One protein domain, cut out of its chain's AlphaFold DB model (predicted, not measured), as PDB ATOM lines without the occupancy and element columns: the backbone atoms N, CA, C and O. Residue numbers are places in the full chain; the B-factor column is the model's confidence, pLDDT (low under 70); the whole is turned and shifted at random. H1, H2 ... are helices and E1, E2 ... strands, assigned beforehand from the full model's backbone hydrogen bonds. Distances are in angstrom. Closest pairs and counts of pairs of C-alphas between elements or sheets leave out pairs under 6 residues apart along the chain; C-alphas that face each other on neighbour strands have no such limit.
ATOM      1  N   GLU A  13     -18.051 -40.165  11.975       89.06
ATOM      2  CA  GLU A  13     -17.763 -41.489  11.413       89.06
ATOM      3  C   GLU A  13     -16.877 -41.355  10.169       89.06
ATOM      4  O   GLU A  13     -15.845 -42.027  10.056       89.06
ATOM      5  N   LEU A  14     -17.217 -40.419   9.274       88.31
ATOM      6  CA  LEU A  14     -16.416 -40.126   8.084       88.31
ATOM      7  C   LEU A  14     -15.022 -39.605   8.450       88.31
ATOM      8  O   LEU A  14     -14.026 -40.049   7.870       88.31
ATOM      9  N   PHE A  15     -14.911 -38.700   9.425       91.38
ATOM     10  CA  PHE A  15     -13.604 -38.168   9.809       91.38
ATOM     11  C   PHE A  15     -12.776 -39.171  10.623       91.38
ATOM     12  O   PHE A  15     -11.572 -39.287  10.391       91.38
ATOM     13  N   ALA A  16     -13.401 -39.989  11.479       92.50
ATOM     14  CA  ALA A  16     -12.726 -41.096  12.160       92.50
ATOM     15  C   ALA A  16     -12.236 -42.184  11.193       92.50
ATOM     16  O   ALA A  16     -11.260 -42.870  11.506       92.50
ATOM     17  N   TYR A  17     -12.851 -42.354  10.017       91.69
ATOM     18  CA  TYR A  17     -12.312 -43.224   8.967       91.69
ATOM     19  C   TYR A  17     -10.963 -42.711   8.433       91.69
ATOM     20  O   TYR A  17     -10.044 -43.504   8.226       91.69
ATOM     21  N   GLN A  18     -10.828 -41.392   8.265       92.94
ATOM     22  CA  GLN A  18      -9.651 -40.737   7.678       92.94
ATOM     23  C   GLN A  18      -8.537 -40.453   8.699       92.94
ATOM     24  O   GLN A  18      -7.356 -40.545   8.365       92.94
ATOM     25  N   SER A  19      -8.910 -40.108   9.934       96.38
ATOM     26  CA  SER A  19      -8.023 -39.686  11.019       96.38
ATOM     27  C   SER A  19      -8.082 -40.666  12.189       96.38
ATOM     28  O   SER A  19      -9.054 -40.739  12.943       96.38
ATOM     29  N   ARG A  20      -6.995 -41.424  12.354       96.69
ATOM     30  CA  ARG A  20      -6.811 -42.344  13.484       96.69
ATOM     31  C   ARG A  20      -6.651 -41.590  14.803       96.69
ATOM     32  O   ARG A  20      -7.149 -42.061  15.820       96.69
ATOM     33  N   ASP A  21      -6.008 -40.422  14.787       96.31
ATOM     34  CA  ASP A  21      -5.890 -39.598  15.990       96.31
ATOM     35  C   ASP A  21      -7.254 -39.063  16.448       96.31
ATOM     36  O   ASP A  21      -7.598 -39.162  17.626       96.31
ATOM     37  N   PHE A  22      -8.073 -38.585  15.504       95.81
ATOM     38  CA  PHE A  22      -9.439 -38.166  15.801       95.81
ATOM     39  C   PHE A  22     -10.271 -39.323  16.346       95.81
ATOM     40  O   PHE A  22     -10.922 -39.145  17.366       95.81
ATOM     41  N   ARG A  23     -10.208 -40.516  15.737       95.81
ATOM     42  CA  ARG A  23     -10.920 -41.706  16.232       95.81
ATOM     43  C   ARG A  23     -10.579 -42.011  17.694       95.81
ATOM     44  O   ARG A  23     -11.473 -42.059  18.534       95.81
ATOM     45  N   GLU A  24      -9.286 -42.128  18.006       96.44
ATOM     46  CA  GLU A  24      -8.784 -42.401  19.360       96.44
ATOM     47  C   GLU A  24      -9.223 -41.334  20.381       96.44
ATOM     48  O   GLU A  24      -9.420 -41.643  21.556       96.44
ATOM     49  N   ASN A  25      -9.342 -40.069  19.971       95.06
ATOM     50  CA  ASN A  25      -9.710 -38.965  20.860       95.06
ATOM     51  C   ASN A  25     -11.231 -38.752  20.958       95.06
ATOM     52  O   ASN A  25     -11.722 -38.402  22.031       95.06
ATOM     53  N   TYR A  26     -11.981 -39.048  19.897       94.69
ATOM     54  CA  TYR A  26     -13.441 -39.016  19.861       94.69
ATOM     55  C   TYR A  26     -14.049 -40.143  20.706       94.69
ATOM     56  O   TYR A  26     -14.923 -39.880  21.527       94.69
ATOM     57  N   GLU A  27     -13.520 -41.368  20.618       94.56
ATOM     58  CA  GLU A  27     -13.935 -42.490  21.480       94.56
ATOM     59  C   GLU A  27     -13.771 -42.149  22.975       94.56
ATOM     60  O   GLU A  27     -14.677 -42.385  23.779       94.56
ATOM     61  N   LYS A  28     -12.656 -41.504  23.352       95.25
ATOM     62  CA  LYS A  28     -12.423 -41.003  24.722       95.25
ATOM     63  C   LYS A  28     -13.367 -39.860  25.102       95.25
ATOM     64  O   LYS A  28     -13.770 -39.776  26.260       95.25
ATOM     65  N   ALA A  29     -13.694 -38.963  24.169       93.31
ATOM     66  CA  ALA A  29     -14.639 -37.875  24.411       93.31
ATOM     67  C   ALA A  29     -16.037 -38.432  24.715       93.31
ATOM     68  O   ALA A  29     -16.593 -38.107  25.765       93.31
ATOM     69  N   VAL A  30     -16.534 -39.346  23.875       94.00
ATOM     70  CA  VAL A  30     -17.836 -40.013  24.040       94.00
ATOM     71  C   VAL A  30     -17.892 -40.805  25.349       94.00
ATOM     72  O   VAL A  30     -18.848 -40.655  26.109       94.00
ATOM     73  N   ALA A  31     -16.846 -41.570  25.682       94.62
ATOM     74  CA  ALA A  31     -16.755 -42.287  26.959       94.62
ATOM     75  C   ALA A  31     -16.760 -41.354  28.192       94.62
ATOM     76  O   ALA A  31     -17.189 -41.758  29.271       94.62
ATOM     77  N   ALA A  32     -16.316 -40.103  28.032       94.88
ATOM     78  CA  ALA A  32     -16.359 -39.057  29.054       94.88
ATOM     79  C   ALA A  32     -17.644 -38.198  29.014       94.88
ATOM     80  O   ALA A  32     -17.708 -37.175  29.697       94.88
ATOM     81  N   GLY A  33     -18.651 -38.567  28.211       93.94
ATOM     82  CA  GLY A  33     -19.904 -37.813  28.072       93.94
ATOM     83  C   GLY A  33     -19.776 -36.494  27.297       93.94
ATOM     84  O   GLY A  33     -20.629 -35.622  27.438       93.94
ATOM     85  N   ARG A  34     -18.716 -36.331  26.496       91.56
ATOM     86  CA  ARG A  34     -18.467 -35.162  25.638       91.56
ATOM     87  C   ARG A  34     -18.654 -35.516  24.164       91.56
ATOM     88  O   ARG A  34     -18.438 -36.650  23.754       91.56
ATOM     89  N   ASN A  35     -18.998 -34.517  23.360       88.00
ATOM     90  CA  ASN A  35     -19.173 -34.618  21.908       88.00
ATOM     91  C   ASN A  35     -18.157 -33.775  21.109       88.00
ATOM     92  O   ASN A  35     -18.301 -33.648  19.898       88.00
ATOM     93  N   GLU A  36     -17.135 -33.218  21.769       89.88
ATOM     94  CA  GLU A  36     -16.092 -32.378  21.165       89.88
ATOM     95  C   GLU A  36     -14.685 -32.986  21.311       89.88
ATOM     96  O   GLU A  36     -14.373 -33.654  22.301       89.88
ATOM     97  N   VAL A  37     -13.817 -32.703  20.334       91.81
ATOM     98  CA  VAL A  37     -12.370 -32.972  20.368       91.81
ATOM     99  C   VAL A  37     -11.656 -31.653  20.072       91.81
ATOM    100  O   VAL A  37     -11.971 -31.002  19.078       91.81
ATOM    101  N   ARG A  38     -10.719 -31.249  20.937       90.62
ATOM    102  CA  ARG A  38      -9.986 -29.975  20.829       90.62
ATOM    103  C   ARG A  38      -8.614 -30.176  20.184       90.62
ATOM    104  O   ARG A  38      -7.964 -31.190  20.428       90.62
ATOM    105  N   TYR A  39      -8.191 -29.206  19.374       90.50
ATOM    106  CA  TYR A  39      -6.952 -29.237  18.587       90.50
ATOM    107  C   TYR A  39      -6.228 -27.883  18.615       90.50
ATOM    108  O   TYR A  39      -6.011 -27.252  17.584       90.50
ATOM    109  N   ASP A  40      -5.821 -27.456  19.808       87.25
ATOM    110  CA  ASP A  40      -5.286 -26.112  20.085       87.25
ATOM    111  C   ASP A  40      -4.014 -25.760  19.268       87.25
ATOM    112  O   ASP A  40      -3.704 -24.593  19.040       87.25
ATOM    113  N   GLU A  41      -3.274 -26.767  18.779       85.50
ATOM    114  CA  GLU A  41      -2.072 -26.596  17.939       85.50
ATOM    115  C   GLU A  41      -2.344 -26.448  16.423       85.50
ATOM    116  O   GLU A  41      -1.389 -26.350  15.634       85.50
ATOM    117  N   ILE A  42      -3.603 -26.507  15.979       87.38
ATOM    118  CA  ILE A  42      -3.981 -26.460  14.559       87.38
ATOM    119  C   ILE A  42      -4.806 -25.196  14.313       87.38
ATOM    120  O   ILE A  42      -5.863 -25.008  14.901       87.38
ATOM    121  N   ASN A  43      -4.333 -24.324  13.415       87.38
ATOM    122  CA  ASN A  43      -5.093 -23.125  13.063       87.38
ATOM    123  C   ASN A  43      -6.400 -23.492  12.337       87.38
ATOM    124  O   ASN A  43      -6.417 -24.405  11.506       87.38
ATOM    125  N   GLU A  44      -7.458 -22.733  12.633       88.94
ATOM    126  CA  GLU A  44      -8.814 -22.903  12.094       88.94
ATOM    127  C   GLU A  44      -8.807 -23.124  10.577       88.94
ATOM    128  O   GLU A  44      -9.289 -24.148  10.109       88.94
ATOM    129  N   TYR A  45      -8.185 -22.219   9.815       89.12
ATOM    130  CA  TYR A  45      -8.139 -22.286   8.353       89.12
ATOM    131  C   TYR A  45      -7.579 -23.623   7.838       89.12
ATOM    132  O   TYR A  45      -8.181 -24.254   6.974       89.12
ATOM    133  N   THR A  46      -6.472 -24.106   8.410       90.62
ATOM    134  CA  THR A  46      -5.861 -25.389   8.013       90.62
ATOM    135  C   THR A  46      -6.747 -26.576   8.387       90.62
ATOM    136  O   THR A  46      -6.800 -27.538   7.623       90.62
ATOM    137  N   MET A  47      -7.450 -26.529   9.525       92.38
ATOM    138  CA  MET A  47      -8.412 -27.574   9.890       92.38
ATOM    139  C   MET A  47      -9.629 -27.558   8.957       92.38
ATOM    140  O   MET A  47      -9.994 -28.602   8.429       92.38
ATOM    141  N   THR A  48     -10.207 -26.387   8.683       90.69
ATOM    142  CA  THR A  48     -11.343 -26.217   7.764       90.69
ATOM    143  C   THR A  48     -11.002 -26.708   6.359       90.69
ATOM    144  O   THR A  48     -11.717 -27.551   5.825       90.69
ATOM    145  N   THR A  49      -9.875 -26.281   5.776       91.44
ATOM    146  CA  THR A  49      -9.444 -26.759   4.451       91.44
ATOM    147  C   THR A  49      -9.150 -28.263   4.452       91.44
ATOM    148  O   THR A  49      -9.470 -28.943   3.478       91.44
ATOM    149  N   LEU A  50      -8.591 -28.821   5.533       93.44
ATOM    150  CA  LEU A  50      -8.392 -30.269   5.656       93.44
ATOM    151  C   LEU A  50      -9.727 -31.025   5.709       93.44
ATOM    152  O   LEU A  50      -9.874 -32.017   4.999       93.44
ATOM    153  N   LEU A  51     -10.701 -30.548   6.491       91.81
ATOM    154  CA  LEU A  51     -12.042 -31.132   6.584       91.81
ATOM    155  C   LEU A  51     -12.768 -31.079   5.234       91.81
ATOM    156  O   LEU A  51     -13.237 -32.116   4.774       91.81
ATOM    157  N   GLU A  52     -12.767 -29.931   4.547       89.56
ATOM    158  CA  GLU A  52     -13.285 -29.804   3.173       89.56
ATOM    159  C   GLU A  52     -12.593 -30.755   2.183       89.56
ATOM    160  O   GLU A  52     -13.188 -31.130   1.172       89.56
ATOM    161  N   SER A  53     -11.349 -31.158   2.462       90.69
ATOM    162  CA  SER A  53     -10.574 -32.054   1.600       90.69
ATOM    163  C   SER A  53     -10.796 -33.546   1.863       90.69
ATOM    164  O   SER A  53     -10.343 -34.370   1.064       90.69
ATOM    165  N   VAL A  54     -11.480 -33.927   2.951       90.12
ATOM    166  CA  VAL A  54     -11.707 -35.344   3.315       90.12
ATOM    167  C   VAL A  54     -13.159 -35.708   3.621       90.12
ATOM    168  O   VAL A  54     -13.521 -36.881   3.509       90.12
ATOM    169  N   CYS A  55     -13.991 -34.728   3.965       85.81
ATOM    170  CA  CYS A  55     -15.407 -34.882   4.267       85.81
ATOM    171  C   CYS A  55     -16.253 -34.053   3.283       85.81
ATOM    172  O   CYS A  55     -15.827 -32.979   2.858       85.81
ATOM    173  N   PRO A  56     -17.470 -34.504   2.932       79.62
ATOM    174  CA  PRO A  56     -18.476 -33.628   2.343       79.62
ATOM    175  C   PRO A  56     -18.779 -32.455   3.287       79.62
ATOM    176  O   PRO A  56     -18.808 -32.623   4.505       79.62
ATOM    177  N   ALA A  57     -19.044 -31.281   2.719       70.88
ATOM    178  CA  ALA A  57     -19.442 -30.086   3.461       70.88
ATOM    179  C   ALA A  57     -20.896 -29.718   3.135       70.88
ATOM    180  O   ALA A  57     -21.436 -30.149   2.117       70.88
ATOM    181  N   VAL A  58     -21.519 -28.854   3.944       68.38
ATOM    182  CA  VAL A  58     -22.921 -28.404   3.759       68.38
ATOM    183  C   VAL A  58     -23.203 -27.905   2.332       68.38
ATOM    184  O   VAL A  58     -24.299 -28.101   1.812       68.38
ATOM    185  N   TYR A  59     -22.205 -27.294   1.686       68.12
ATOM    186  CA  TYR A  59     -22.301 -26.749   0.329       68.12
ATOM    187  C   TYR A  59     -21.647 -27.623  -0.757       68.12
ATOM    188  O   TYR A  59     -21.799 -27.315  -1.936       68.12
ATOM    189  N   ASN A  60     -20.938 -28.699  -0.391       66.69
ATOM    190  CA  ASN A  60     -20.172 -29.543  -1.312       66.69
ATOM    191  C   ASN A  60     -20.437 -31.032  -1.054       66.69
ATOM    192  O   ASN A  60     -19.952 -31.605  -0.080       66.69
ATOM    193  N   THR A  61     -21.135 -31.683  -1.987       75.69
ATOM    194  CA  THR A  61     -21.461 -33.122  -1.938       75.69
ATOM    195  C   THR A  61     -20.236 -34.040  -2.024       75.69
ATOM    196  O   THR A  61     -20.341 -35.229  -1.731       75.69
ATOM    197  N   TYR A  62     -19.084 -33.506  -2.435       78.12
ATOM    198  CA  TYR A  62     -17.822 -34.225  -2.583       78.12
ATOM    199  C   TYR A  62     -16.682 -33.440  -1.921       78.12
ATOM    200  O   TYR A  62     -16.688 -32.208  -2.011       78.12
ATOM    201  N   PRO A  63     -15.690 -34.116  -1.313       84.56
ATOM    202  CA  PRO A  63     -14.487 -33.457  -0.816       84.56
ATOM    203  C   PRO A  63     -13.725 -32.740  -1.937       84.56
ATOM    204  O   PRO A  63     -13.635 -33.230  -3.068       84.56
ATOM    205  N   ARG A  64     -13.147 -31.583  -1.619       86.00
ATOM    206  CA  ARG A  64     -12.370 -30.756  -2.545       86.00
ATOM    207  C   ARG A  64     -10.900 -31.206  -2.553       86.00
ATOM    208  O   ARG A  64     -10.285 -31.224  -1.496       86.00
ATOM    209  N   PRO A  65     -10.277 -31.515  -3.703       83.50
ATOM    210  CA  PRO A  65      -8.844 -31.801  -3.725       83.50
ATOM    211  C   PRO A  65      -8.043 -30.553  -3.297       83.50
ATOM    212  O   PRO A  65      -8.345 -29.454  -3.779       83.50
ATOM    213  N   PRO A  66      -7.032 -30.693  -2.420       90.31
ATOM    214  CA  PRO A  66      -6.258 -29.554  -1.942       90.31
ATOM    215  C   PRO A  66      -5.360 -28.975  -3.041       90.31
ATOM    216  O   PRO A  66      -4.846 -29.691  -3.901       90.31
ATOM    217  N   SER A  67      -5.139 -27.665  -3.004       89.19
ATOM    218  CA  SER A  67      -4.239 -26.962  -3.918       89.19
ATOM    219  C   SER A  67      -2.773 -27.254  -3.600       89.19
ATOM    220  O   SER A  67      -2.396 -27.318  -2.433       89.19
ATOM    221  N   VAL A  68      -1.908 -27.294  -4.622       88.00
ATOM    222  CA  VAL A  68      -0.432 -27.372  -4.492       88.00
ATOM    223  C   VAL A  68       0.127 -26.355  -3.478       88.00
ATOM    224  O   VAL A  68       1.122 -26.637  -2.813       88.00
ATOM    225  N   LEU A  69      -0.513 -25.187  -3.342       87.62
ATOM    226  CA  LEU A  69      -0.135 -24.145  -2.377       87.62
ATOM    227  C   LEU A  69      -0.459 -24.533  -0.922       87.62
ATOM    228  O   LEU A  69       0.293 -24.219  -0.002       87.62
ATOM    229  N   GLU A  70      -1.561 -25.247  -0.711       90.44
ATOM    230  CA  GLU A  70      -2.068 -25.650   0.605       90.44
ATOM    231  C   GLU A  70      -1.364 -26.924   1.116       90.44
ATOM    232  O   GLU A  70      -1.240 -27.123   2.328       90.44
ATOM    233  N   VAL A  71      -0.846 -27.771   0.206       93.00
ATOM    234  CA  VAL A  71      -0.288 -29.098   0.534       93.00
ATOM    235  C   VAL A  71       0.775 -29.063   1.635       93.00
ATOM    236  O   VAL A  71       0.771 -29.963   2.472       93.00
ATOM    237  N   ALA A  72       1.662 -28.064   1.697       90.06
ATOM    238  CA  ALA A  72       2.698 -28.016   2.735       90.06
ATOM    239  C   ALA A  72       2.112 -28.015   4.162       90.06
ATOM    240  O   ALA A  72       2.494 -28.834   5.002       90.06
ATOM    241  N   ASN A  73       1.141 -27.134   4.418       91.31
ATOM    242  CA  ASN A  73       0.493 -27.009   5.725       91.31
ATOM    243  C   ASN A  73      -0.448 -28.188   5.991       91.31
ATOM    244  O   ASN A  73      -0.432 -28.764   7.083       91.31
ATOM    245  N   LEU A  74      -1.216 -28.595   4.978       95.88
ATOM    246  CA  LEU A  74      -2.149 -29.714   5.082       95.88
ATOM    247  C   LEU A  74      -1.435 -31.049   5.330       95.88
ATOM    248  O   LEU A  74      -1.930 -31.850   6.114       95.88
ATOM    249  N   SER A  75      -0.248 -31.271   4.756       95.50
ATOM    250  CA  SER A  75       0.565 -32.469   5.023       95.50
ATOM    251  C   SER A  75       1.015 -32.529   6.481       95.50
ATOM    252  O   SER A  75       0.881 -33.563   7.127       95.50
ATOM    253  N   LEU A  76       1.508 -31.412   7.030       92.12
ATOM    254  CA  LEU A  76       1.935 -31.337   8.432       92.12
ATOM    255  C   LEU A  76       0.754 -31.557   9.394       92.12
ATOM    256  O   LEU A  76       0.908 -32.228  10.416       92.12
ATOM    257  N   CYS A  77      -0.426 -31.035   9.047       94.50
ATOM    258  CA  CYS A  77      -1.673 -31.267   9.774       94.50
ATOM    259  C   CYS A  77      -2.098 -32.749   9.714       94.50
ATOM    260  O   CYS A  77      -2.266 -33.397  10.746       94.50
ATOM    261  N   ALA A  78      -2.161 -33.323   8.513       96.12
ATOM    262  CA  ALA A  78      -2.515 -34.719   8.274       96.12
ATOM    263  C   ALA A  78      -1.552 -35.710   8.946       96.12
ATOM    264  O   ALA A  78      -1.987 -36.744   9.451       96.12
ATOM    265  N   TYR A  79      -0.255 -35.391   9.012       94.44
ATOM    266  CA  TYR A  79       0.736 -36.202   9.722       94.44
ATOM    267  C   TYR A  79       0.500 -36.200  11.239       94.44
ATOM    268  O   TYR A  79       0.517 -37.266  11.855       94.44
ATOM    269  N   ARG A  80       0.198 -35.037  11.841       93.62
ATOM    270  CA  ARG A  80      -0.218 -34.944  13.256       93.62
ATOM    271  C   ARG A  80      -1.479 -35.772  13.528       93.62
ATOM    272  O   ARG A  80      -1.521 -36.519  14.498       93.62
ATOM    273  N   LEU A  81      -2.462 -35.693  12.631       95.94
ATOM    274  CA  LEU A  81      -3.740 -36.412  12.714       95.94
ATOM    275  C   LEU A  81      -3.659 -37.904  12.305       95.94
ATOM    276  O   LEU A  81      -4.670 -38.609  12.315       95.94
ATOM    277  N   LYS A  82      -2.464 -38.424  11.971       96.50
ATOM    278  CA  LYS A  82      -2.226 -39.823  11.552       96.50
ATOM    279  C   LYS A  82      -3.061 -40.237  10.315       96.50
ATOM    280  O   LYS A  82      -3.585 -41.352  10.262       96.50
ATOM    281  N   MET A  83      -3.211 -39.337   9.339       96.62
ATOM    282  CA  MET A  83      -4.063 -39.492   8.144       96.62
ATOM    283  C   MET A  83      -3.285 -40.040   6.933       96.62
ATOM    284  O   MET A  83      -3.065 -39.352   5.933       96.62
ATOM    285  N   ASP A  84      -2.864 -41.304   7.013       94.31
ATOM    286  CA  ASP A  84      -1.926 -41.927   6.062       94.31
ATOM    287  C   ASP A  84      -2.397 -41.908   4.591       94.31
ATOM    288  O   ASP A  84      -1.585 -41.798   3.669       94.31
ATOM    289  N   ASN A  85      -3.708 -41.998   4.343       93.25
ATOM    290  CA  ASN A  85      -4.264 -41.922   2.986       93.25
ATOM    291  C   ASN A  85      -4.222 -40.498   2.420       93.25
ATOM    292  O   ASN A  85      -3.929 -40.320   1.239       93.25
ATOM    293  N   PHE A  86      -4.454 -39.486   3.257       94.88
ATOM    294  CA  PHE A  86      -4.402 -38.090   2.834       94.88
ATOM    295  C   PHE A  86      -2.967 -37.651   2.518       94.88
ATOM    296  O   PHE A  86      -2.732 -36.988   1.512       94.88
ATOM    297  N   LEU A  87      -1.981 -38.126   3.289       95.62
ATOM    298  CA  LEU A  87      -0.562 -37.906   2.988       95.62
ATOM    299  C   LEU A  87      -0.157 -38.430   1.601       95.62
ATOM    300  O   LEU A  87       0.636 -37.784   0.918       95.62
ATOM    301  N   LYS A  88      -0.736 -39.547   1.136       94.44
ATOM    302  CA  LYS A  88      -0.515 -40.054  -0.233       94.44
ATOM    303  C   LYS A  88      -1.138 -39.153  -1.302       94.44
ATOM    304  O   LYS A  88      -0.557 -39.009  -2.373       94.44
ATOM    305  N   VAL A  89      -2.287 -38.530  -1.021       93.38
ATOM    306  CA  VAL A  89      -2.902 -37.528  -1.911       93.38
ATOM    307  C   VAL A  89      -2.010 -36.285  -1.998       93.38
ATOM    308  O   VAL A  89      -1.683 -35.849  -3.098       93.38
ATOM    309  N   CYS A  90      -1.524 -35.782  -0.861       94.88
ATOM    310  CA  CYS A  90      -0.543 -34.697  -0.801       94.88
ATOM    311  C   CYS A  90       0.746 -35.014  -1.581       94.88
ATOM    312  O   CYS A  90       1.200 -34.197  -2.382       94.88
ATOM    313  N   GLU A  91       1.315 -36.211  -1.397       94.06
ATOM    314  CA  GLU A  91       2.500 -36.659  -2.138       94.06
ATOM    315  C   GLU A  91       2.238 -36.706  -3.651       94.06
ATOM    316  O   GLU A  91       3.083 -36.283  -4.441       94.06
ATOM    317  N   ARG A  92       1.055 -37.181  -4.063       93.56
ATOM    318  CA  ARG A  92       0.656 -37.253  -5.472       93.56
ATOM    319  C   ARG A  92       0.565 -35.869  -6.115       93.56
ATOM    320  O   ARG A  92       1.150 -35.669  -7.175       93.56
ATOM    321  N   ILE A  93      -0.072 -34.908  -5.451       92.62
ATOM    322  CA  ILE A  93      -0.193 -33.517  -5.928       92.62
ATOM    323  C   ILE A  93       1.195 -32.871  -6.086       92.62
ATOM    324  O   ILE A  93       1.480 -32.227  -7.095       92.62
ATOM    325  N   LEU A  94       2.113 -33.106  -5.140       90.62
ATOM    326  CA  LEU A  94       3.503 -32.640  -5.248       90.62
ATOM    327  C   LEU A  94       4.325 -33.376  -6.322       90.62
ATOM    328  O   LEU A  94       5.358 -32.863  -6.751       90.62
ATOM    329  N   LYS A  95       3.906 -34.560  -6.778       87.75
ATOM    330  CA  LYS A  95       4.546 -35.285  -7.887       87.75
ATOM    331  C   LYS A  95       4.014 -34.846  -9.254       87.75
ATOM    332  O   LYS A  95       4.830 -34.625 -10.154       87.75
ATOM    333  N   GLU A  96       2.694 -34.733  -9.392       87.19
ATOM    334  CA  GLU A  96       1.973 -34.556 -10.663       87.19
ATOM    335  C   GLU A  96       1.706 -33.077 -11.002       87.19
ATOM    336  O   GLU A  96       2.063 -32.639 -12.094       87.19
ATOM    337  N   ASP A  97       1.168 -32.288 -10.065       80.88
ATOM    338  CA  ASP A  97       0.663 -30.929 -10.337       80.88
ATOM    339  C   ASP A  97       1.676 -29.810 -10.029       80.88
ATOM    340  O   ASP A  97       1.501 -28.649 -10.413       80.88
ATOM    341  N   TRP A  98       2.757 -30.130  -9.315       82.25
ATOM    342  CA  TRP A  98       3.755 -29.147  -8.904       82.25
ATOM    343  C   TRP A  98       4.709 -28.740 -10.043       82.25
ATOM    344  O   TRP A  98       5.500 -29.542 -10.550       82.25
ATOM    345  N   ALA A  99       4.689 -27.443 -10.370       81.00
ATOM    346  CA  ALA A  99       5.574 -26.786 -11.333       81.00
ATOM    347  C   ALA A  99       6.662 -25.945 -10.617       81.00
ATOM    348  O   ALA A  99       6.396 -24.788 -10.262       81.00
ATOM    349  N   PRO A 100       7.894 -26.467 -10.419       67.38
ATOM    350  CA  PRO A 100       8.969 -25.778  -9.694       67.38
ATOM    351  C   PRO A 100       9.218 -24.339 -10.162       67.38
ATOM    352  O   PRO A 100       9.280 -23.426  -9.347       67.38
ATOM    353  N   TRP A 101       9.263 -24.126 -11.480       69.25
ATOM    354  CA  TRP A 101       9.557 -22.837 -12.124       69.25
ATOM    355  C   TRP A 101       8.445 -21.781 -11.987       69.25
ATOM    356  O   TRP A 101       8.646 -20.629 -12.357       69.25
ATOM    357  N   LYS A 102       7.265 -22.159 -11.475       74.75
ATOM    358  CA  LYS A 102       6.165 -21.241 -11.119       74.75
ATOM    359  C   LYS A 102       5.977 -21.109  -9.606       74.75
ATOM    360  O   LYS A 102       5.125 -20.345  -9.163       74.75
ATOM    361  N   THR A 103       6.720 -21.878  -8.812       73.88
ATOM    362  CA  THR A 103       6.535 -21.952  -7.362       73.88
ATOM    363  C   THR A 103       7.452 -20.949  -6.678       73.88
ATOM    364  O   THR A 103       8.661 -20.960  -6.903       73.88
ATOM    365  N   TRP A 104       6.892 -20.092  -5.822       73.94
ATOM    366  CA  TRP A 104       7.691 -19.149  -5.038       73.94
ATOM    367  C   TRP A 104       8.689 -19.899  -4.138       73.94
ATOM    368  O   TRP A 104       8.309 -20.900  -3.526       73.94
ATOM    369  N   PRO A 105       9.943 -19.440  -3.996       69.94
ATOM    370  CA  PRO A 105      10.954 -20.178  -3.236       69.94
ATOM    371  C   PRO A 105      10.605 -20.450  -1.760       69.94
ATOM    372  O   PRO A 105      10.945 -21.512  -1.240       69.94
ATOM    373  N   ALA A 106       9.835 -19.575  -1.101       72.81
ATOM    374  CA  ALA A 106       9.290 -19.852   0.233       72.81
ATOM    375  C   ALA A 106       8.361 -21.087   0.246       72.81
ATOM    376  O   ALA A 106       8.464 -21.936   1.132       72.81
ATOM    377  N   GLN A 107       7.515 -21.243  -0.780       80.88
ATOM    378  CA  GLN A 107       6.662 -22.420  -0.968       80.88
ATOM    379  C   GLN A 107       7.483 -23.670  -1.319       80.88
ATOM    380  O   GLN A 107       7.138 -24.763  -0.879       80.88
ATOM    381  N   LEU A 108       8.592 -23.538  -2.060       78.25
ATOM    382  CA  LEU A 108       9.511 -24.657  -2.314       78.25
ATOM    383  C   LEU A 108      10.097 -25.209  -1.010       78.25
ATOM    384  O   LEU A 108      10.053 -26.419  -0.780       78.25
ATOM    385  N   LEU A 109      10.578 -24.323  -0.134       78.50
ATOM    386  CA  LEU A 109      11.096 -24.705   1.178       78.50
ATOM    387  C   LEU A 109       9.995 -25.303   2.071       78.50
ATOM    388  O   LEU A 109      10.240 -26.300   2.750       78.50
ATOM    389  N   ALA A 110       8.781 -24.744   2.040       79.88
ATOM    390  CA  ALA A 110       7.631 -25.276   2.770       79.88
ATOM    391  C   ALA A 110       7.250 -26.691   2.295       79.88
ATOM    392  O   ALA A 110       7.097 -27.590   3.123       79.88
ATOM    393  N   ASN A 111       7.177 -26.911   0.977       86.75
ATOM    394  CA  ASN A 111       6.894 -28.214   0.373       86.75
ATOM    395  C   ASN A 111       7.987 -29.243   0.720       86.75
ATOM    396  O   ASN A 111       7.658 -30.360   1.114       86.75
ATOM    397  N   PHE A 112       9.275 -28.876   0.636       84.62
ATOM    398  CA  PHE A 112      10.384 -29.750   1.047       84.62
ATOM    399  C   PHE A 112      10.304 -30.120   2.537       84.62
ATOM    400  O   PHE A 112      10.349 -31.299   2.887       84.62
ATOM    401  N   ASN A 113      10.133 -29.130   3.416       82.06
ATOM    402  CA  ASN A 113      10.011 -29.336   4.860       82.06
ATOM    403  C   ASN A 113       8.812 -30.236   5.211       82.06
ATOM    404  O   ASN A 113       8.933 -31.122   6.055       82.06
ATOM    405  N   ALA A 114       7.674 -30.049   4.538       86.88
ATOM    406  CA  ALA A 114       6.512 -30.917   4.677       86.88
ATOM    407  C   ALA A 114       6.820 -32.354   4.223       86.88
ATOM    408  O   ALA A 114       6.600 -33.284   4.995       86.88
ATOM    409  N   ALA A 115       7.393 -32.543   3.030       85.88
ATOM    410  CA  ALA A 115       7.733 -33.864   2.504       85.88
ATOM    411  C   ALA A 115       8.730 -34.623   3.398       85.88
ATOM    412  O   ALA A 115       8.537 -35.811   3.661       85.88
ATOM    413  N   TYR A 116       9.748 -33.930   3.918       80.88
ATOM    414  CA  TYR A 116      10.717 -34.481   4.864       80.88
ATOM    415  C   TYR A 116      10.060 -34.861   6.202       80.88
ATOM    416  O   TYR A 116      10.112 -36.019   6.619       80.88
ATOM    417  N   ARG A 117       9.379 -33.914   6.868       80.38
ATOM    418  CA  ARG A 117       8.779 -34.146   8.198       80.38
ATOM    419  C   ARG A 117       7.649 -35.174   8.176       80.38
ATOM    420  O   ARG A 117       7.506 -35.916   9.143       80.38
ATOM    421  N   CYS A 118       6.883 -35.235   7.088       87.75
ATOM    422  CA  CYS A 118       5.793 -36.196   6.910       87.75
ATOM    423  C   CYS A 118       6.261 -37.543   6.335       87.75
ATOM    424  O   CYS A 118       5.426 -38.409   6.085       87.75
ATOM    425  N   ARG A 119       7.577 -37.730   6.129       84.69
ATOM    426  CA  ARG A 119       8.197 -38.971   5.632       84.69
ATOM    427  C   ARG A 119       7.624 -39.449   4.287       84.69
ATOM    428  O   ARG A 119       7.443 -40.646   4.077       84.69
ATOM    429  N   MET A 120       7.362 -38.511   3.375       87.31
ATOM    430  CA  MET A 120       6.975 -38.816   1.991       87.31
ATOM    431  C   MET A 120       8.099 -39.555   1.248       87.31
ATOM    432  O   MET A 120       9.250 -39.558   1.686       87.31
ATOM    433  N   CYS A 121       7.785 -40.151   0.099       85.19
ATOM    434  CA  CYS A 121       8.733 -40.841  -0.778       85.19
ATOM    435  C   CYS A 121      10.044 -40.052  -0.998       85.19
ATOM    436  O   CYS A 121      10.023 -38.868  -1.343       85.19
ATOM    437  N   ILE A 122      11.187 -40.732  -0.834       75.00
ATOM    438  CA  ILE A 122      12.529 -40.130  -0.904       75.00
ATOM    439  C   ILE A 122      12.802 -39.426  -2.242       75.00
ATOM    440  O   ILE A 122      13.387 -38.345  -2.246       75.00
ATOM    441  N   ASP A 123      12.285 -39.955  -3.354       72.94
ATOM    442  CA  ASP A 123      12.422 -39.349  -4.686       72.94
ATOM    443  C   ASP A 123      11.755 -37.968  -4.756       72.94
ATOM    444  O   ASP A 123      12.273 -37.046  -5.388       72.94
ATOM    445  N   LEU A 124      10.617 -37.794  -4.070       79.19
ATOM    446  CA  LEU A 124       9.955 -36.496  -3.976       79.19
ATOM    447  C   LEU A 124      10.753 -35.540  -3.085       79.19
ATOM    448  O   LEU A 124      10.927 -34.381  -3.459       79.19
ATOM    449  N   GLN A 125      11.266 -36.012  -1.942       77.94
ATOM    450  CA  GLN A 125      12.118 -35.193  -1.072       77.94
ATOM    451  C   GLN A 125      13.357 -34.693  -1.830       77.94
ATOM    452  O   GLN A 125      13.660 -33.503  -1.787       77.94
ATOM    453  N   ALA A 126      14.024 -35.573  -2.585       68.62
ATOM    454  CA  ALA A 126      15.181 -35.240  -3.408       68.62
ATOM    455  C   ALA A 126      14.831 -34.269  -4.552       68.62
ATOM    456  O   ALA A 126      15.552 -33.296  -4.762       68.62
ATOM    457  N   ARG A 127      13.703 -34.466  -5.253       71.12
ATOM    458  CA  ARG A 127      13.227 -33.551  -6.312       71.12
ATOM    459  C   ARG A 127      12.880 -32.160  -5.761       71.12
ATOM    460  O   ARG A 127      13.213 -31.158  -6.392       71.12
ATOM    461  N   LEU A 128      12.242 -32.083  -4.592       76.88
ATOM    462  CA  LEU A 128      11.936 -30.820  -3.908       76.88
ATOM    463  C   LEU A 128      13.209 -30.115  -3.426       76.88
ATOM    464  O   LEU A 128      13.363 -28.921  -3.663       76.88
ATOM    465  N   LEU A 129      14.144 -30.850  -2.821       72.19
ATOM    466  CA  LEU A 129      15.438 -30.328  -2.376       72.19
ATOM    467  C   LEU A 129      16.281 -29.815  -3.551       72.19
ATOM    468  O   LEU A 129      16.815 -28.711  -3.492       72.19
ATOM    469  N   SER A 130      16.333 -30.573  -4.648       65.69
ATOM    470  CA  SER A 130      16.960 -30.146  -5.900       65.69
ATOM    471  C   SER A 130      16.328 -28.855  -6.425       65.69
ATOM    472  O   SER A 130      17.057 -27.936  -6.771       65.69
ATOM    473  N   ALA A 131      14.999 -28.712  -6.401       71.06
ATOM    474  CA  ALA A 131      14.357 -27.456  -6.784       71.06
ATOM    475  C   ALA A 131      14.650 -26.293  -5.819       71.06
ATOM    476  O   ALA A 131      14.814 -25.171  -6.282       71.06
ATOM    477  N   VAL A 132      14.751 -26.526  -4.505       69.50
ATOM    478  CA  VAL A 132      15.152 -25.488  -3.534       69.50
ATOM    479  C   VAL A 132      16.581 -24.995  -3.802       69.50
ATOM    480  O   VAL A 132      16.840 -23.803  -3.674       69.50
ATOM    481  N   ILE A 133      17.494 -25.889  -4.194       62.50
ATOM    482  CA  ILE A 133      18.903 -25.569  -4.483       62.50
ATOM    483  C   ILE A 133      19.077 -24.943  -5.878       62.50
ATOM    484  O   ILE A 133      19.856 -24.008  -6.042       62.50
ATOM    485  N   CYS A 134      18.384 -25.471  -6.889       56.00
ATOM    486  CA  CYS A 134      18.628 -25.160  -8.300       56.00
ATOM    487  C   CYS A 134      17.672 -24.126  -8.904       56.00
ATOM    488  O   CYS A 134      17.904 -23.709 -10.040       56.00
ATOM    489  N   ASN A 135      16.600 -23.714  -8.218       57.84
ATOM    490  CA  ASN A 135      15.778 -22.614  -8.715       57.84
ATOM    491  C   ASN A 135      16.583 -21.309  -8.576       57.84
ATOM    492  O   ASN A 135      16.940 -20.949  -7.449       57.84
ATOM    493  N   PRO A 136      16.891 -20.591  -9.674       46.22
ATOM    494  CA  PRO A 136      17.517 -19.286  -9.554       46.22
ATOM    495  C   PRO A 136      16.596 -18.386  -8.730       46.22
ATOM    496  O   PRO A 136      15.375 -18.534  -8.771       46.22
ATOM    497  N   LEU A 137      17.171 -17.431  -8.003       49.41
ATOM    498  CA  LEU A 137      16.466 -16.553  -7.063       49.41
ATOM    499  C   LEU A 137      15.564 -15.498  -7.763       49.41
ATOM    500  O   LEU A 137      15.488 -14.345  -7.343       49.41
ATOM    501  N   TYR A 138      14.869 -15.881  -8.840       36.75
ATOM    502  CA  TYR A 138      13.897 -15.077  -9.573       36.75
ATOM    503  C   TYR A 138      12.786 -14.597  -8.632       36.75
ATOM    504  O   TYR A 138      12.003 -15.389  -8.112       36.75
ATOM    505  N   GLY A 139      12.723 -13.279  -8.436       39.12
ATOM    506  CA  GLY A 139      11.767 -12.620  -7.543       39.12
ATOM    507  C   GLY A 139      12.337 -12.198  -6.185       39.12
ATOM    508  O   GLY A 139      11.673 -11.438  -5.485       39.12
ATOM    509  N   TYR A 140      13.563 -12.594  -5.820       43.28
ATOM    510  CA  TYR A 140      14.226 -12.070  -4.620       43.28
ATOM    511  C   TYR A 140      14.813 -10.675  -4.857       43.28
ATOM    512  O   TYR A 140      16.025 -10.489  -4.992       43.28
ATOM    513  N   ASN A 141      13.940  -9.672  -4.832       37.12
ATOM    514  CA  ASN A 141      14.335  -8.279  -4.656       37.12
ATOM    515  C   ASN A 141      14.822  -8.061  -3.215       37.12
ATOM    516  O   ASN A 141      14.044  -7.613  -2.383       37.12
ATOM    517  N   THR A 142      16.087  -8.409  -2.945       37.62
ATOM    518  CA  THR A 142      17.020  -7.843  -1.936       37.62
ATOM    519  C   THR A 142      16.596  -7.623  -0.470       37.62
ATOM    520  O   THR A 142      17.463  -7.293   0.335       37.62
ATOM    521  N   GLU A 143      15.344  -7.838  -0.068       37.56
ATOM    522  CA  GLU A 143      14.831  -7.481   1.255       37.56
ATOM    523  C   GLU A 143      14.168  -8.677   1.968       37.56
ATOM    524  O   GLU A 143      13.024  -9.050   1.742       37.56
ATOM    525  N   ASN A 144      14.921  -9.225   2.926       42.09
ATOM    526  CA  ASN A 144      14.441  -9.430   4.297       42.09
ATOM    527  C   ASN A 144      13.448 -10.554   4.669       42.09
ATOM    528  O   ASN A 144      12.905 -10.484   5.766       42.09
ATOM    529  N   GLU A 145      13.299 -11.650   3.913       38.84
ATOM    530  CA  GLU A 145      12.569 -12.837   4.440       38.84
ATOM    531  C   GLU A 145      13.437 -14.088   4.664       38.84
ATOM    532  O   GLU A 145      13.371 -14.706   5.729       38.84
ATOM    533  N   MET A 146      14.324 -14.453   3.731       37.97
ATOM    534  CA  MET A 146      15.106 -15.697   3.865       37.97
ATOM    535  C   MET A 146      16.147 -15.680   5.002       37.97
ATOM    536  O   MET A 146      16.518 -16.737   5.508       37.97
ATOM    537  N   PHE A 147      16.603 -14.503   5.439       39.34
ATOM    538  CA  PHE A 147      17.625 -14.384   6.487       39.34
ATOM    539  C   PHE A 147      17.084 -14.558   7.916       39.34
ATOM    540  O   PHE A 147      17.871 -14.839   8.821       39.34
ATOM    541  N   PHE A 148      15.767 -14.445   8.129       35.88
ATOM    542  CA  PHE A 148      15.154 -14.482   9.467       35.88
ATOM    543  C   PHE A 148      14.613 -15.858   9.879       35.88
ATOM    544  O   PHE A 148      14.413 -16.100  11.066       35.88
ATOM    545  N   SER A 149      14.421 -16.789   8.938       38.44
ATOM    546  CA  SER A 149      14.102 -18.183   9.268       38.44
ATOM    547  C   SER A 149      15.378 -18.927   9.693       38.44
ATOM    548  O   SER A 149      16.296 -19.037   8.876       38.44
ATOM    549  N   PRO A 150      15.469 -19.490  10.919       39.59
ATOM    550  CA  PRO A 150      16.661 -20.217  11.364       39.59
ATOM    551  C   PRO A 150      17.023 -21.381  10.434       39.59
ATOM    552  O   PRO A 150      18.192 -21.583  10.119       39.59
ATOM    553  N   THR A 151      16.017 -22.098   9.926       40.59
ATOM    554  CA  THR A 151      16.195 -23.209   8.984       40.59
ATOM    555  C   THR A 151      16.711 -22.729   7.630       40.59
ATOM    556  O   THR A 151      17.630 -23.334   7.085       40.59
ATOM    557  N   ALA A 152      16.174 -21.623   7.098       41.16
ATOM    558  CA  ALA A 152      16.661 -21.047   5.843       41.16
ATOM    559  C   ALA A 152      18.079 -20.472   5.996       41.16
ATOM    560  O   ALA A 152      18.894 -20.627   5.097       41.16
ATOM    561  N   ASN A 153      18.409 -19.891   7.152       39.72
ATOM    562  CA  ASN A 153      19.746 -19.385   7.461       39.72
ATOM    563  C   ASN A 153      20.767 -20.536   7.588       39.72
ATOM    564  O   ASN A 153      21.879 -20.416   7.087       39.72
ATOM    565  N   VAL A 154      20.392 -21.690   8.159       43.31
ATOM    566  CA  VAL A 154      21.228 -22.911   8.153       43.31
ATOM    567  C   VAL A 154      21.403 -23.472   6.736       43.31
ATOM    568  O   VAL A 154      22.528 -23.782   6.351       43.31
ATOM    569  N   PHE A 155      20.337 -23.540   5.932       46.56
ATOM    570  CA  PHE A 155      20.417 -23.971   4.528       46.56
ATOM    571  C   PHE A 155      21.283 -23.033   3.674       46.56
ATOM    572  O   PHE A 155      22.147 -23.500   2.936       46.56
ATOM    573  N   LEU A 156      21.113 -21.716   3.820       45.03
ATOM    574  CA  LEU A 156      21.946 -20.705   3.169       45.03
ATOM    575  C   LEU A 156      23.396 -20.777   3.645       45.03
ATOM    576  O   LEU A 156      24.289 -20.666   2.821       45.03
ATOM    577  N   ARG A 157      23.667 -21.015   4.933       39.81
ATOM    578  CA  ARG A 157      25.043 -21.213   5.424       39.81
ATOM    579  C   ARG A 157      25.690 -22.469   4.852       39.81
ATOM    580  O   ARG A 157      26.861 -22.404   4.502       39.81
ATOM    581  N   ALA A 158      24.950 -23.568   4.703       44.00
ATOM    582  CA  ALA A 158      25.449 -24.761   4.019       44.00
ATOM    583  C   ALA A 158      25.739 -24.479   2.528       44.00
ATOM    584  O   ALA A 158      26.798 -24.851   2.030       44.00
ATOM    585  N   LEU A 159      24.852 -23.746   1.844       41.25
ATOM    586  CA  LEU A 159      25.042 -23.279   0.463       41.25
ATOM    587  C   LEU A 159      26.204 -22.285   0.301       41.25
ATOM    588  O   LEU A 159      26.900 -22.332  -0.703       41.25
ATOM    589  N   VAL A 160      26.451 -21.408   1.277       35.81
ATOM    590  CA  VAL A 160      27.557 -20.433   1.250       35.81
ATOM    591  C   VAL A 160      28.890 -21.101   1.601       35.81
ATOM    592  O   VAL A 160      29.892 -20.817   0.954       35.81
ATOM    593  N   GLN A 161      28.918 -22.051   2.542       32.72
ATOM    594  CA  GLN A 161      30.118 -22.857   2.811       32.72
ATOM    595  C   GLN A 161      30.509 -23.747   1.618       32.72
ATOM    596  O   GLN A 161      31.692 -24.012   1.428       32.72
ATOM    597  N   LEU A 162      29.551 -24.144   0.772       33.81
ATOM    598  CA  LEU A 162      29.819 -24.812  -0.510       33.81
ATOM    599  C   LEU A 162      30.512 -23.911  -1.552       33.81
ATOM    600  O   LEU A 162      31.119 -24.439  -2.478       33.81
ATOM    601  N   VAL A 163      30.449 -22.580  -1.419       31.55
ATOM    602  CA  VAL A 163      31.104 -21.629  -2.343       31.55
ATOM    603  C   VAL A 163      32.563 -21.345  -1.949       31.55
ATOM    604  O   VAL A 163      33.366 -20.999  -2.809       31.55
ATOM    605  N   ASP A 164      32.921 -21.516  -0.673       29.94
ATOM    606  CA  ASP A 164      34.218 -21.093  -0.108       29.94
ATOM    607  C   ASP A 164      35.263 -22.237  -0.018       29.94
ATOM    608  O   ASP A 164      36.459 -22.012   0.185       29.94
ATOM    609  N   VAL A 165      34.829 -23.496  -0.180       36.25
ATOM    610  CA  VAL A 165      35.666 -24.707  -0.020       36.25
ATOM    611  C   VAL A 165      35.896 -25.410  -1.365       36.25
ATOM    612  O   VAL A 165      35.456 -26.535  -1.597       36.25
ATOM    613  N   GLY A 166      36.601 -24.743  -2.280       34.75
ATOM    614  CA  GLY A 166      36.971 -25.324  -3.572       34.75
ATOM    615  C   GLY A 166      37.890 -26.550  -3.486       34.75
ATOM    616  O   GLY A 166      38.819 -26.591  -2.680       34.75
ATOM    617  N   ASN A 167      37.676 -27.484  -4.422       33.31
ATOM    618  CA  ASN A 167      38.447 -28.710  -4.700       33.31
ATOM    619  C   ASN A 167      38.212 -29.949  -3.807       33.31
ATOM    620  O   ASN A 167      39.165 -30.491  -3.255       33.31
ATOM    621  N   VAL A 168      37.000 -30.521  -3.836       34.44
ATOM    622  CA  VAL A 168      36.801 -31.985  -3.996       34.44
ATOM    623  C   VAL A 168      35.584 -32.201  -4.916       34.44
ATOM    624  O   VAL A 168      34.752 -31.312  -5.048       34.44
ATOM    625  N   GLN A 169      35.479 -33.349  -5.594       34.44
ATOM    626  CA  GLN A 169      34.309 -33.714  -6.408       34.44
ATOM    627  C   GLN A 169      33.004 -33.580  -5.594       34.44
ATOM    628  O   GLN A 169      32.807 -34.285  -4.603       34.44
ATOM    629  N   ASN A 170      32.123 -32.668  -6.015       38.09
ATOM    630  CA  ASN A 170      30.996 -32.199  -5.207       38.09
ATOM    631  C   ASN A 170      29.856 -33.225  -5.106       38.09
ATOM    632  O   ASN A 170      28.981 -33.300  -5.973       38.09
ATOM    633  N   VAL A 171      29.836 -33.954  -3.987       35.00
ATOM    634  CA  VAL A 171      28.646 -34.635  -3.464       35.00
ATOM    635  C   VAL A 171      28.140 -33.854  -2.258       35.00
ATOM    636  O   VAL A 171      28.745 -33.880  -1.186       35.00
ATOM    637  N   VAL A 172      27.024 -33.149  -2.426       37.84
ATOM    638  CA  VAL A 172      26.341 -32.452  -1.337       37.84
ATOM    639  C   VAL A 172      25.632 -33.495  -0.482       37.84
ATOM    640  O   VAL A 172      24.556 -33.965  -0.842       37.84
ATOM    641  N   TRP A 173      26.236 -33.866   0.643       35.59
ATOM    642  CA  TRP A 173      25.610 -34.726   1.645       35.59
ATOM    643  C   TRP A 173      24.794 -33.876   2.625       35.59
ATOM    644  O   TRP A 173      25.317 -33.376   3.622       35.59
ATOM    645  N   VAL A 174      23.497 -33.718   2.359       35.97
ATOM    646  CA  VAL A 174      22.563 -33.116   3.318       35.97
ATOM    647  C   VAL A 174      22.236 -34.161   4.382       35.97
ATOM    648  O   VAL A 174      21.375 -35.019   4.191       35.97
ATOM    649  N   ALA A 175      22.955 -34.100   5.503       31.00
ATOM    650  CA  ALA A 175      22.648 -34.872   6.700       31.00
ATOM    651  C   ALA A 175      21.521 -34.179   7.482       31.00
ATOM    652  O   ALA A 175      21.747 -33.195   8.187       31.00
ATOM    653  N   ALA A 176      20.303 -34.698   7.360       30.41
ATOM    654  CA  ALA A 176      19.157 -34.264   8.143       30.41
ATOM    655  C   ALA A 176      18.852 -35.346   9.186       30.41
ATOM    656  O   ALA A 176      18.230 -36.346   8.850       30.41
ATOM    657  N   ALA A 177      19.331 -35.128  10.421       29.83
ATOM    658  CA  ALA A 177      19.160 -35.912  11.662       29.83
ATOM    659  C   ALA A 177      19.313 -37.450  11.583       29.83
ATOM    660  O   ALA A 177      20.210 -37.994  12.219       29.83
ATOM    661  N   ASP A 178      18.465 -38.124  10.805       28.39
ATOM    662  CA  ASP A 178      18.347 -39.580  10.684       28.39
ATOM    663  C   ASP A 178      18.618 -40.107   9.255       28.39
ATOM    664  O   ASP A 178      18.668 -41.318   9.052       28.39
ATOM    665  N   ASN A 179      18.787 -39.234   8.249       29.75
ATOM    666  CA  ASN A 179      19.079 -39.613   6.858       29.75
ATOM    667  C   ASN A 179      20.141 -38.706   6.217       29.75
ATOM    668  O   ASN A 179      20.209 -37.507   6.494       29.75
ATOM    669  N   VAL A 180      20.932 -39.273   5.301       33.69
ATOM    670  CA  VAL A 180      21.919 -38.533   4.498       33.69
ATOM    671  C   VAL A 180      21.511 -38.578   3.027       33.69
ATOM    672  O   VAL A 180      21.489 -39.647   2.422       33.69
ATOM    673  N   ILE A 181      21.193 -37.421   2.445       32.31
ATOM    674  CA  ILE A 181      20.853 -37.289   1.022       32.31
ATOM    675  C   ILE A 181      22.089 -36.776   0.282       32.31
ATOM    676  O   ILE A 181      22.547 -35.675   0.571       32.31
ATOM    677  N   GLY A 182      22.627 -37.559  -0.655       30.67
ATOM    678  CA  GLY A 182      23.732 -37.149  -1.527       30.67
ATOM    679  C   GLY A 182      23.229 -36.557  -2.846       30.67
ATOM    680  O   GLY A 182      22.461 -37.208  -3.552       30.67
ATOM    681  N   ILE A 183      23.674 -35.349  -3.206       33.88
ATOM    682  CA  ILE A 183      23.367 -34.694  -4.490       33.88
ATOM    683  C   ILE A 183      24.678 -34.377  -5.215       33.88
ATOM    684  O   ILE A 183      25.491 -33.602  -4.717       33.88
ATOM    685  N   HIS A 184      24.887 -34.953  -6.400       32.56
ATOM    686  CA  HIS A 184      26.007 -34.586  -7.269       32.56
ATOM    687  C   HIS A 184      25.712 -33.273  -8.004       32.56
ATOM    688  O   HIS A 184      24.666 -33.148  -8.640       32.56
ATOM    689  N   VAL A 185      26.651 -32.324  -7.966       32.00
ATOM    690  CA  VAL A 185      26.567 -31.056  -8.712       32.00
ATOM    691  C   VAL A 185      27.860 -30.858  -9.501       32.00
ATOM    692  O   VAL A 185      28.947 -30.859  -8.927       32.00
TER     693      VAL A 185
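AT A GLANCE: This is residues 13 to 185 of the 217 residues of an uncharacterized protein of Toxocara canis (UniProt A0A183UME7). The printed part is a row of parts along one long axis, with a bundle of four helices, H4 to H7, in its middle, made of two helical hairpins set next to each other. At one end H3 packs crosswise on H4, and H1 and H2, joined at a corner, lie farther out; at the other end are H8 and a two-stranded hairpin, E1 and E2, whose strand E2 comes nearest to H7. The printed part has 173 residues, with eight named helices followed by two named strands, the sheet order being E1 - E2, antiparallel, and its class is mostly helix. It is only just loose, close to compact, with a radius of gyration of the C-alphas of 19.2 A, and it is a rod spanning 66 by 32 by 29 A.

IN THESE COORDINATES: H1, residues 13 to 18, begins at C-alpha 13 at (-17.763, -41.489, 11.413). H2 is residues 20 to 31, 16.7 A long, and H3 is residues 44 to 54, 15.5 A. H4 is residues 71 to 80, 14.0 A, beginning at C-alpha 71 at (-0.288, -29.098, 0.534). H5, residues 84 to 96, is 18.7 A long; H6, residues 105 to 117, is 18.2 A; H7, residues 122 to 134, is 17.8 A. H8, residues 150 to 164, is the longest helix, 21.0 A. E1 is residues 171 to 176, 15.0 A, and E2 is residues 179 to 184, 16.5 A, ending at C-alpha 184 at (26.007, -34.586, -7.269).

HOW THE PARTS SIT: H4, H5, H6 and H7 form an up and down bundle, in which each helix runs against the one before it. H4 and H5 are a helical hairpin at a shallow tilt of 19 degrees, closest at the C-alphas of Val 71 and Cys 90, 5.8 A. H6 and H7 are another, at a shallow tilt of 25 degrees, closest at the C-alphas of Phe 112 and Leu 128, 5.3 A. H4 touches H6, running the same way at a shallow tilt of 23 degrees; their closest C-alphas are those of Ala 72 and Asn 111, 4.8 A. H5 and H7 only just touch, with 3 pairs of C-alphas within 8 A, the closest being those of Lys 95 and Leu 124, 6.8 A. H3 touches H4 about perpendicular, at 87 degrees, with the C-alphas of Leu 50 and Leu 74 closest, 6.3 A. H1 only just touches H3, with 3 pairs within 8 A, the closest C-alphas being those of Gln 18 and Val 54, 7.2 A. H1 and H2 touch only at the corner, with the C-alphas of Ala 16 and Arg 23 closest, 4.5 A. H8 touches no helix but is near H6 and near E1. The closest C-alphas of H7 and E2 are those of Ala 126 and Ile 181, 7.5 A. In the hairpin of E1 and E2, N 174 and O 181 are 2.8 A apart and N 181 and O 174 3.0 A, within hydrogen-bond range. In H1, H3, H4, H5, H6 and H7 every O i to N i+4 pair is within hydrogen-bond range; H2 has 7 of 8 and H8 9 of 11.

THE WHOLE: The two C-alphas farthest apart, those of Gly 33 and Asn 167, are 67.5 A apart. The printed part has no cut. The links H2 to H3, H3 to H4 and H7 to H8 are long, with 12, 16 and 15 residues. Residues 163 to 168 stand free. The mean pLDDT of the printed part is 71.7, and 62 residues are under 70: residues 58 to 60, 100 to 101, 105, 126, 130 and 132 to 185. The mean is 39 in H8, 34 in E1 and 32 in E2.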